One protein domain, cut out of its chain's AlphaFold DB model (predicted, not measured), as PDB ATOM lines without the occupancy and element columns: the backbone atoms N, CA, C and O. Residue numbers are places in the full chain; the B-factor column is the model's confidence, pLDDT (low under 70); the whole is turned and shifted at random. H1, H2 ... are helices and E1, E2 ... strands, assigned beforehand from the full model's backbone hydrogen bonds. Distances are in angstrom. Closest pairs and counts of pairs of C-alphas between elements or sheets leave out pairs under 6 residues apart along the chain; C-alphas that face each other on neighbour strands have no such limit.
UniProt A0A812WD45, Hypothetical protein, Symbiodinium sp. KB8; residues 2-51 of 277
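Overview. This is residues 2 to 51 of the 277 residues of the protein "Hypothetical protein" of Symbiodinium sp. KB8 (UniProt A0A812WD45). A short hairpin, E1 and E2, leads into short helix H1; a long loop, residues 25 to 36, folds back to longer helix H2, whose far end sticks out with residues 45 to 51. The 50 printed residues include named elements E1, E2, H1, H2 in that order, a mixed class with an antiparallel sheet. The whole is compact, radius of gyration of the C-alphas 10.6 A, and flat, 28 by 26 by 14 A.

Along the chain. E1, residues 7 to 9, 6.7 A, begins at C-alpha 7 (-8.829, -11.612, 36.758). E2 is residues 16 to 18, 7.0 A; H1 is 19 to 24, 8.6 A. H2, residues 37 to 49, 18.6 A, ends at C-alpha 49 (0.619, -28.992, 37.595).

Arrangement. E1 and E2 are antiparallel at 151 degrees; N 8 and O 17, 2.9 A apart, are within hydrogen-bond range. H2, with residues 37 to 38 alone, only just touches H1, with 3 pairs of C-alphas within 8 A, the closest Val 22 and Trp 37, 6.4 A. Their tilt is steep, 54 degrees, opposite ways. In both helices every O i to N i+4 pair is within hydrogen-bond range.

Size, cuts and confidence. The farthest C-alphas, Glu 26 and Lys 51, are 30.0 A apart. The printed part has no cut; the link H1 to H2 is long. pLDDT is under 70 at residues 2 to 5 and 44 to 51.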
ATOM      1  N   THR A   2       6.078 -11.557  30.915       40.41
ATOM      2  CA  THR A   2       4.883 -10.829  30.470       40.41
ATOM      3  C   THR A   2       3.841 -10.862  31.590       40.41
ATOM      4  O   THR A   2       3.242 -11.900  31.860       40.41
ATOM      5  N   ARG A   3       3.662  -9.734  32.293       53.59
ATOM      6  CA  ARG A   3       2.640  -9.578  33.344       53.59
ATOM      7  C   ARG A   3       1.266  -9.789  32.717       53.59
ATOM      8  O   ARG A   3       0.823  -8.989  31.895       53.59
ATOM      9  N   THR A   4       0.631 -10.903  33.050       55.50
ATOM     10  CA  THR A   4      -0.651 -11.296  32.472       55.50
ATOM     11  C   THR A   4      -1.759 -10.459  33.106       55.50
ATOM     12  O   THR A   4      -1.949 -10.454  34.318       55.50
ATOM     13  N   ARG A   5      -2.476  -9.699  32.273       67.88
ATOM     14  CA  ARG A   5      -3.683  -8.953  32.649       67.88
ATOM     15  C   ARG A   5      -4.834  -9.949  32.776       67.88
ATOM     16  O   ARG A   5      -5.494 -10.241  31.786       67.88
ATOM     17  N   LYS A   6      -4.988 -10.569  33.944       82.62
ATOM     18  CA  LYS A   6      -6.026 -11.576  34.191       82.62
ATOM     19  C   LYS A   6      -6.730 -11.312  35.517       82.62
ATOM     20  O   LYS A   6      -6.098 -10.928  36.502       82.62
ATOM     21  N   TRP A   7      -8.038 -11.550  35.533       82.19
ATOM     22  CA  TRP A   7      -8.829 -11.612  36.758       82.19
ATOM     23  C   TRP A   7      -8.616 -12.962  37.435       82.19
ATOM     24  O   TRP A   7      -8.559 -13.999  36.770       82.19
ATOM     25  N   VAL A   8      -8.507 -12.954  38.760       82.12
ATOM     26  CA  VAL A   8      -8.375 -14.163  39.572       82.12
ATOM     27  C   VAL A   8      -9.549 -14.259  40.535       82.12
ATOM     28  O   VAL A   8      -9.858 -13.311  41.253       82.12
ATOM     29  N   SER A   9     -10.227 -15.404  40.536       84.12
ATOM     30  CA  SER A   9     -11.376 -15.652  41.404       84.12
ATOM     31  C   SER A   9     -10.947 -16.314  42.709       84.12
ATOM     32  O   SER A   9     -10.024 -17.135  42.766       84.12
ATOM     33  N   CYS A  10     -11.618 -15.941  43.797       83.62
ATOM     34  CA  CYS A  10     -11.391 -16.561  45.091       83.62
ATOM     35  C   CYS A  10     -11.977 -17.970  45.093       83.62
ATOM     36  O   CYS A  10     -13.064 -18.194  44.569       83.62
ATOM     37  N   ALA A  11     -11.339 -18.899  45.804       76.94
ATOM     38  CA  ALA A  11     -11.884 -20.235  46.035       76.94
ATOM     39  C   ALA A  11     -13.257 -20.235  46.742       76.94
ATOM     40  O   ALA A  11     -13.938 -21.253  46.735       76.94
ATOM     41  N   CYS A  12     -13.662 -19.124  47.373       77.94
ATOM     42  CA  CYS A  12     -15.013 -18.978  47.921       77.94
ATOM     43  C   CYS A  12     -16.087 -18.696  46.858       77.94
ATOM     44  O   CYS A  12     -17.260 -18.814  47.173       77.94
ATOM     45  N   GLY A  13     -15.715 -18.314  45.631       77.75
ATOM     46  CA  GLY A  13     -16.643 -18.000  44.535       77.75
ATOM     47  C   GLY A  13     -17.230 -16.582  44.548       77.75
ATOM     48  O   GLY A  13     -17.781 -16.153  43.542       77.75
ATOM     49  N   TYR A  14     -17.075 -15.828  45.641       72.56
ATOM     50  CA  TYR A  14     -17.776 -14.547  45.845       72.56
ATOM     51  C   TYR A  14     -16.908 -13.293  45.713       72.56
ATOM     52  O   TYR A  14     -17.397 -12.189  45.926       72.56
ATOM     53  N   ASN A  15     -15.621 -13.430  45.394       79.12
ATOM     54  CA  ASN A  15     -14.744 -12.278  45.211       79.12
ATOM     55  C   ASN A  15     -13.706 -12.530  44.121       79.12
ATOM     56  O   ASN A  15     -13.332 -13.681  43.876       79.12
ATOM     57  N   TRP A  16     -13.242 -11.448  43.506       82.81
ATOM     58  CA  TRP A  16     -12.322 -11.442  42.377       82.81
ATOM     59  C   TRP A  16     -11.312 -10.318  42.576       82.81
ATOM     60  O   TRP A  16     -11.665  -9.255  43.078       82.81
ATOM     61  N   ALA A  17     -10.067 -10.560  42.190       83.19
ATOM     62  CA  ALA A  17      -9.007  -9.566  42.256       83.19
ATOM     63  C   ALA A  17      -8.275  -9.500  40.921       83.19
ATOM     64  O   ALA A  17      -8.218 -10.482  40.172       83.19
ATOM     65  N   TRP A  18      -7.703  -8.342  40.611       83.12
ATOM     66  CA  TRP A  18      -6.849  -8.224  39.441       83.12
ATOM     67  C   TRP A  18      -5.485  -8.829  39.761       83.12
ATOM     68  O   TRP A  18      -4.858  -8.450  40.750       83.12
ATOM     69  N   GLN A  19      -4.985  -9.753  38.932       83.94
ATOM     70  CA  GLN A  19      -3.732 -10.462  39.220       83.94
ATOM     71  C   GLN A  19      -2.565  -9.493  39.450       83.94
ATOM     72  O   GLN A  19      -1.764  -9.699  40.358       83.94
ATOM     73  N   ARG A  20      -2.518  -8.384  38.699       81.25
ATOM     74  CA  ARG A  20      -1.509  -7.336  38.898       81.25
ATOM     75  C   ARG A  20      -1.581  -6.722  40.299       81.25
ATOM     76  O   ARG A  20      -0.532  -6.498  40.878       81.25
ATOM     77  N   GLN A  21      -2.778  -6.475  40.830       80.25
ATOM     78  CA  GLN A  21      -2.970  -5.893  42.167       80.25
ATOM     79  C   GLN A  21      -2.580  -6.875  43.278       80.25
ATOM     80  O   GLN A  21      -2.035  -6.479  44.305       80.25
ATOM     81  N   VAL A  22      -2.792  -8.173  43.053       83.38
ATOM     82  CA  VAL A  22      -2.327  -9.231  43.963       83.38
ATOM     83  C   VAL A  22      -0.800  -9.362  43.946       83.38
ATOM     84  O   VAL A  22      -0.172  -9.568  44.986       83.38
ATOM     85  N   GLU A  23      -0.185  -9.242  42.767       79.94
ATOM     86  CA  GLU A  23       1.272  -9.288  42.593       79.94
ATOM     87  C   GLU A  23       1.967  -8.040  43.155       79.94
ATOM     88  O   GLU A  23       3.044  -8.163  43.734       79.94
ATOM     89  N   THR A  24       1.361  -6.854  43.020       80.81
ATOM     90  CA  THR A  24       1.880  -5.603  43.603       80.81
ATOM     91  C   THR A  24       1.610  -5.486  45.102       80.81
ATOM     92  O   THR A  24       2.193  -4.623  45.751       80.81
ATOM     93  N   GLY A  25       0.767  -6.358  45.667       80.19
ATOM     94  CA  GLY A  25       0.396  -6.333  47.082       80.19
ATOM     95  C   GLY A  25      -0.651  -5.272  47.437       80.19
ATOM     96  O   GLY A  25      -0.897  -5.053  48.619       80.19
ATOM     97  N   GLU A  26      -1.281  -4.644  46.442       80.31
ATOM     98  CA  GLU A  26      -2.412  -3.725  46.632       80.31
ATOM     99  C   GLU A  26      -3.667  -4.470  47.105       80.31
ATOM    100  O   GLU A  26      -4.407  -3.959  47.942       80.31
ATOM    101  N   ASP A  27      -3.872  -5.702  46.626       80.50
ATOM    102  CA  ASP A  27      -4.937  -6.584  47.104       80.50
ATOM    103  C   ASP A  27      -4.361  -7.889  47.668       80.50
ATOM    104  O   ASP A  27      -3.913  -8.788  46.954       80.50
ATOM    105  N   THR A  28      -4.363  -7.998  48.995       83.75
ATOM    106  CA  THR A  28      -3.730  -9.112  49.711       83.75
ATOM    107  C   THR A  28      -4.713 -10.194  50.141       83.75
ATOM    108  O   THR A  28      -4.308 -11.352  50.288       83.75
ATOM    109  N   HIS A  29      -5.996  -9.865  50.327       87.94
ATOM    110  CA  HIS A  29      -6.988 -10.766  50.913       87.94
ATOM    111  C   HIS A  29      -8.348 -10.635  50.243       87.94
ATOM    112  O   HIS A  29      -8.832  -9.550  49.949       87.94
ATOM    113  N   CYS A  30      -9.036 -11.764  50.105       86.12
ATOM    114  CA  CYS A  30     -10.420 -11.764  49.682       86.12
ATOM    115  C   CYS A  30     -11.297 -11.035  50.716       86.12
ATOM    116  O   CYS A  30     -11.382 -11.474  51.861       86.12
ATOM    117  N   SER A  31     -12.007  -9.987  50.296       81.06
ATOM    118  CA  SER A  31     -12.928  -9.206  51.136       81.06
ATOM    119  C   SER A  31     -14.074 -10.037  51.727       81.06
ATOM    120  O   SER A  31     -14.547  -9.739  52.817       81.06
ATOM    121  N   CYS A  32     -14.494 -11.109  51.045       79.38
ATOM    122  CA  CYS A  32     -15.585 -11.975  51.497       79.38
ATOM    123  C   CYS A  32     -15.153 -12.999  52.564       79.38
ATOM    124  O   CYS A  32     -15.860 -13.202  53.546       79.38
ATOM    125  N   CYS A  33     -14.002 -13.661  52.394       83.75
ATOM    126  CA  CYS A  33     -13.592 -14.774  53.269       83.75
ATOM    127  C   CYS A  33     -12.253 -14.565  53.993       83.75
ATOM    128  O   CYS A  33     -11.756 -15.487  54.641       83.75
ATOM    129  N   GLY A  34     -11.625 -13.398  53.836       84.81
ATOM    130  CA  GLY A  34     -10.343 -13.039  54.448       84.81
ATOM    131  C   GLY A  34      -9.144 -13.860  53.965       84.81
ATOM    132  O   GLY A  34      -8.037 -13.707  54.476       84.81
ATOM    133  N   ARG A  35      -9.322 -14.769  52.998       84.00
ATOM    134  CA  ARG A  35      -8.240 -15.643  52.528       84.00
ATOM    135  C   ARG A  35      -7.258 -14.865  51.667       84.00
ATOM    136  O   ARG A  35      -7.659 -14.173  50.737       84.00
ATOM    137  N   ASN A  36      -5.970 -15.064  51.925       88.06
ATOM    138  CA  ASN A  36      -4.904 -14.405  51.182       88.06
ATOM    139  C   ASN A  36      -4.881 -14.846  49.706       88.06
ATOM    140  O   ASN A  36      -4.995 -16.042  49.406       88.06
ATOM    141  N   TRP A  37      -4.744 -13.882  48.800       83.31
ATOM    142  CA  TRP A  37      -4.774 -14.102  47.357       83.31
ATOM    143  C   TRP A  37      -3.535 -14.825  46.827       83.31
ATOM    144  O   TRP A  37      -3.673 -15.799  46.089       83.31
ATOM    145  N   GLN A  38      -2.334 -14.452  47.270       80.81
ATOM    146  CA  GLN A  38      -1.087 -15.083  46.823       80.81
ATOM    147  C   GLN A  38      -1.047 -16.577  47.173       80.81
ATOM    148  O   GLN A  38      -0.688 -17.413  46.343       80.81
ATOM    149  N   LYS A  39      -1.515 -16.944  48.375       81.69
ATOM    150  CA  LYS A  39      -1.625 -18.356  48.784       81.69
ATOM    151  C   LYS A  39      -2.621 -19.139  47.926       81.69
ATOM    152  O   LYS A  39      -2.455 -20.345  47.753       81.69
ATOM    153  N   GLN A  40      -3.662 -18.485  47.413       77.94
ATOM    154  CA  GLN A  40      -4.640 -19.118  46.528       77.94
ATOM    155  C   GLN A  40      -4.091 -19.295  45.115       77.94
ATOM    156  O   GLN A  40      -4.254 -20.375  44.555       77.94
ATOM    157  N   LEU A  41      -3.385 -18.299  44.577       75.12
ATOM    158  CA  LEU A  41      -2.743 -18.399  43.265       75.12
ATOM    159  C   LEU A  41      -1.686 -19.501  43.233       75.12
ATOM    160  O   LEU A  41      -1.722 -20.345  42.343       75.12
ATOM    161  N   HIS A  42      -0.828 -19.572  44.252       72.25
ATOM    162  CA  HIS A  42       0.175 -20.631  44.363       72.25
ATOM    163  C   HIS A  42      -0.470 -22.025  44.465       72.25
ATOM    164  O   HIS A  42      -0.047 -22.965  43.799       72.25
ATOM    165  N   LYS A  43      -1.554 -22.173  45.243       71.69
ATOM    166  CA  LYS A  43      -2.308 -23.439  45.316       71.69
ATOM    167  C   LYS A  43      -2.993 -23.805  43.999       71.69
ATOM    168  O   LYS A  43      -3.068 -24.986  43.675       71.69
ATOM    169  N   GLN A  44      -3.496 -22.829  43.243       67.44
ATOM    170  CA  GLN A  44      -4.082 -23.075  41.925       67.44
ATOM    171  C   GLN A  44      -3.024 -23.458  40.886       67.44
ATOM    172  O   GLN A  44      -3.304 -24.310  40.052       67.44
ATOM    173  N   GLN A  45      -1.823 -22.876  40.945       68.00
ATOM    174  CA  GLN A  45      -0.699 -23.256  40.084       68.00
ATOM    175  C   GLN A  45      -0.245 -24.691  40.380       68.00
ATOM    176  O   GLN A  45      -0.275 -25.524  39.479       68.00
ATOM    177  N   LEU A  46      -0.013 -25.024  41.655       63.19
ATOM    178  CA  LEU A  46       0.319 -26.389  42.081       63.19
ATOM    179  C   LEU A  46      -0.780 -27.406  41.726       63.19
ATOM    180  O   LEU A  46      -0.501 -28.534  41.327       63.19
ATOM    181  N   SER A  47      -2.056 -27.019  41.850       58.72
ATOM    182  CA  SER A  47      -3.174 -27.881  41.458       58.72
ATOM    183  C   SER A  47      -3.302 -28.041  39.944       58.72
ATOM    184  O   SER A  47      -3.919 -29.021  39.534       58.72
ATOM    185  N   LYS A  48      -2.809 -27.103  39.128       56.81
ATOM    186  CA  LYS A  48      -2.794 -27.230  37.664       56.81
ATOM    187  C   LYS A  48      -1.670 -28.161  37.219       56.81
ATOM    188  O   LYS A  48      -1.934 -29.037  36.408       56.81
ATOM    189  N   GLU A  49      -0.496 -28.065  37.840       52.44
ATOM    190  CA  GLU A  49       0.619 -28.992  37.595       52.44
ATOM    191  C   GLU A  49       0.303 -30.431  38.043       52.44
ATOM    192  O   GLU A  49       0.738 -31.383  37.411       52.44
ATOM    193  N   SER A  50      -0.521 -30.627  39.082       48.88
ATOM    194  CA  SER A  50      -0.970 -31.971  39.501       48.88
ATOM    195  C   SER A  50      -2.195 -32.527  38.751       48.88
ATOM    196  O   SER A  50      -2.556 -33.680  38.978       48.88
ATOM    197  N   LYS A  51      -2.884 -31.748  37.901       44.16
ATOM    198  CA  LYS A  51      -4.165 -32.152  37.270       44.16
ATOM    199  C   LYS A  51      -4.122 -32.357  35.758       44.16
ATOM    200  O   LYS A  51      -5.176 -32.596  35.174       44.16
TER     201      LYS A  51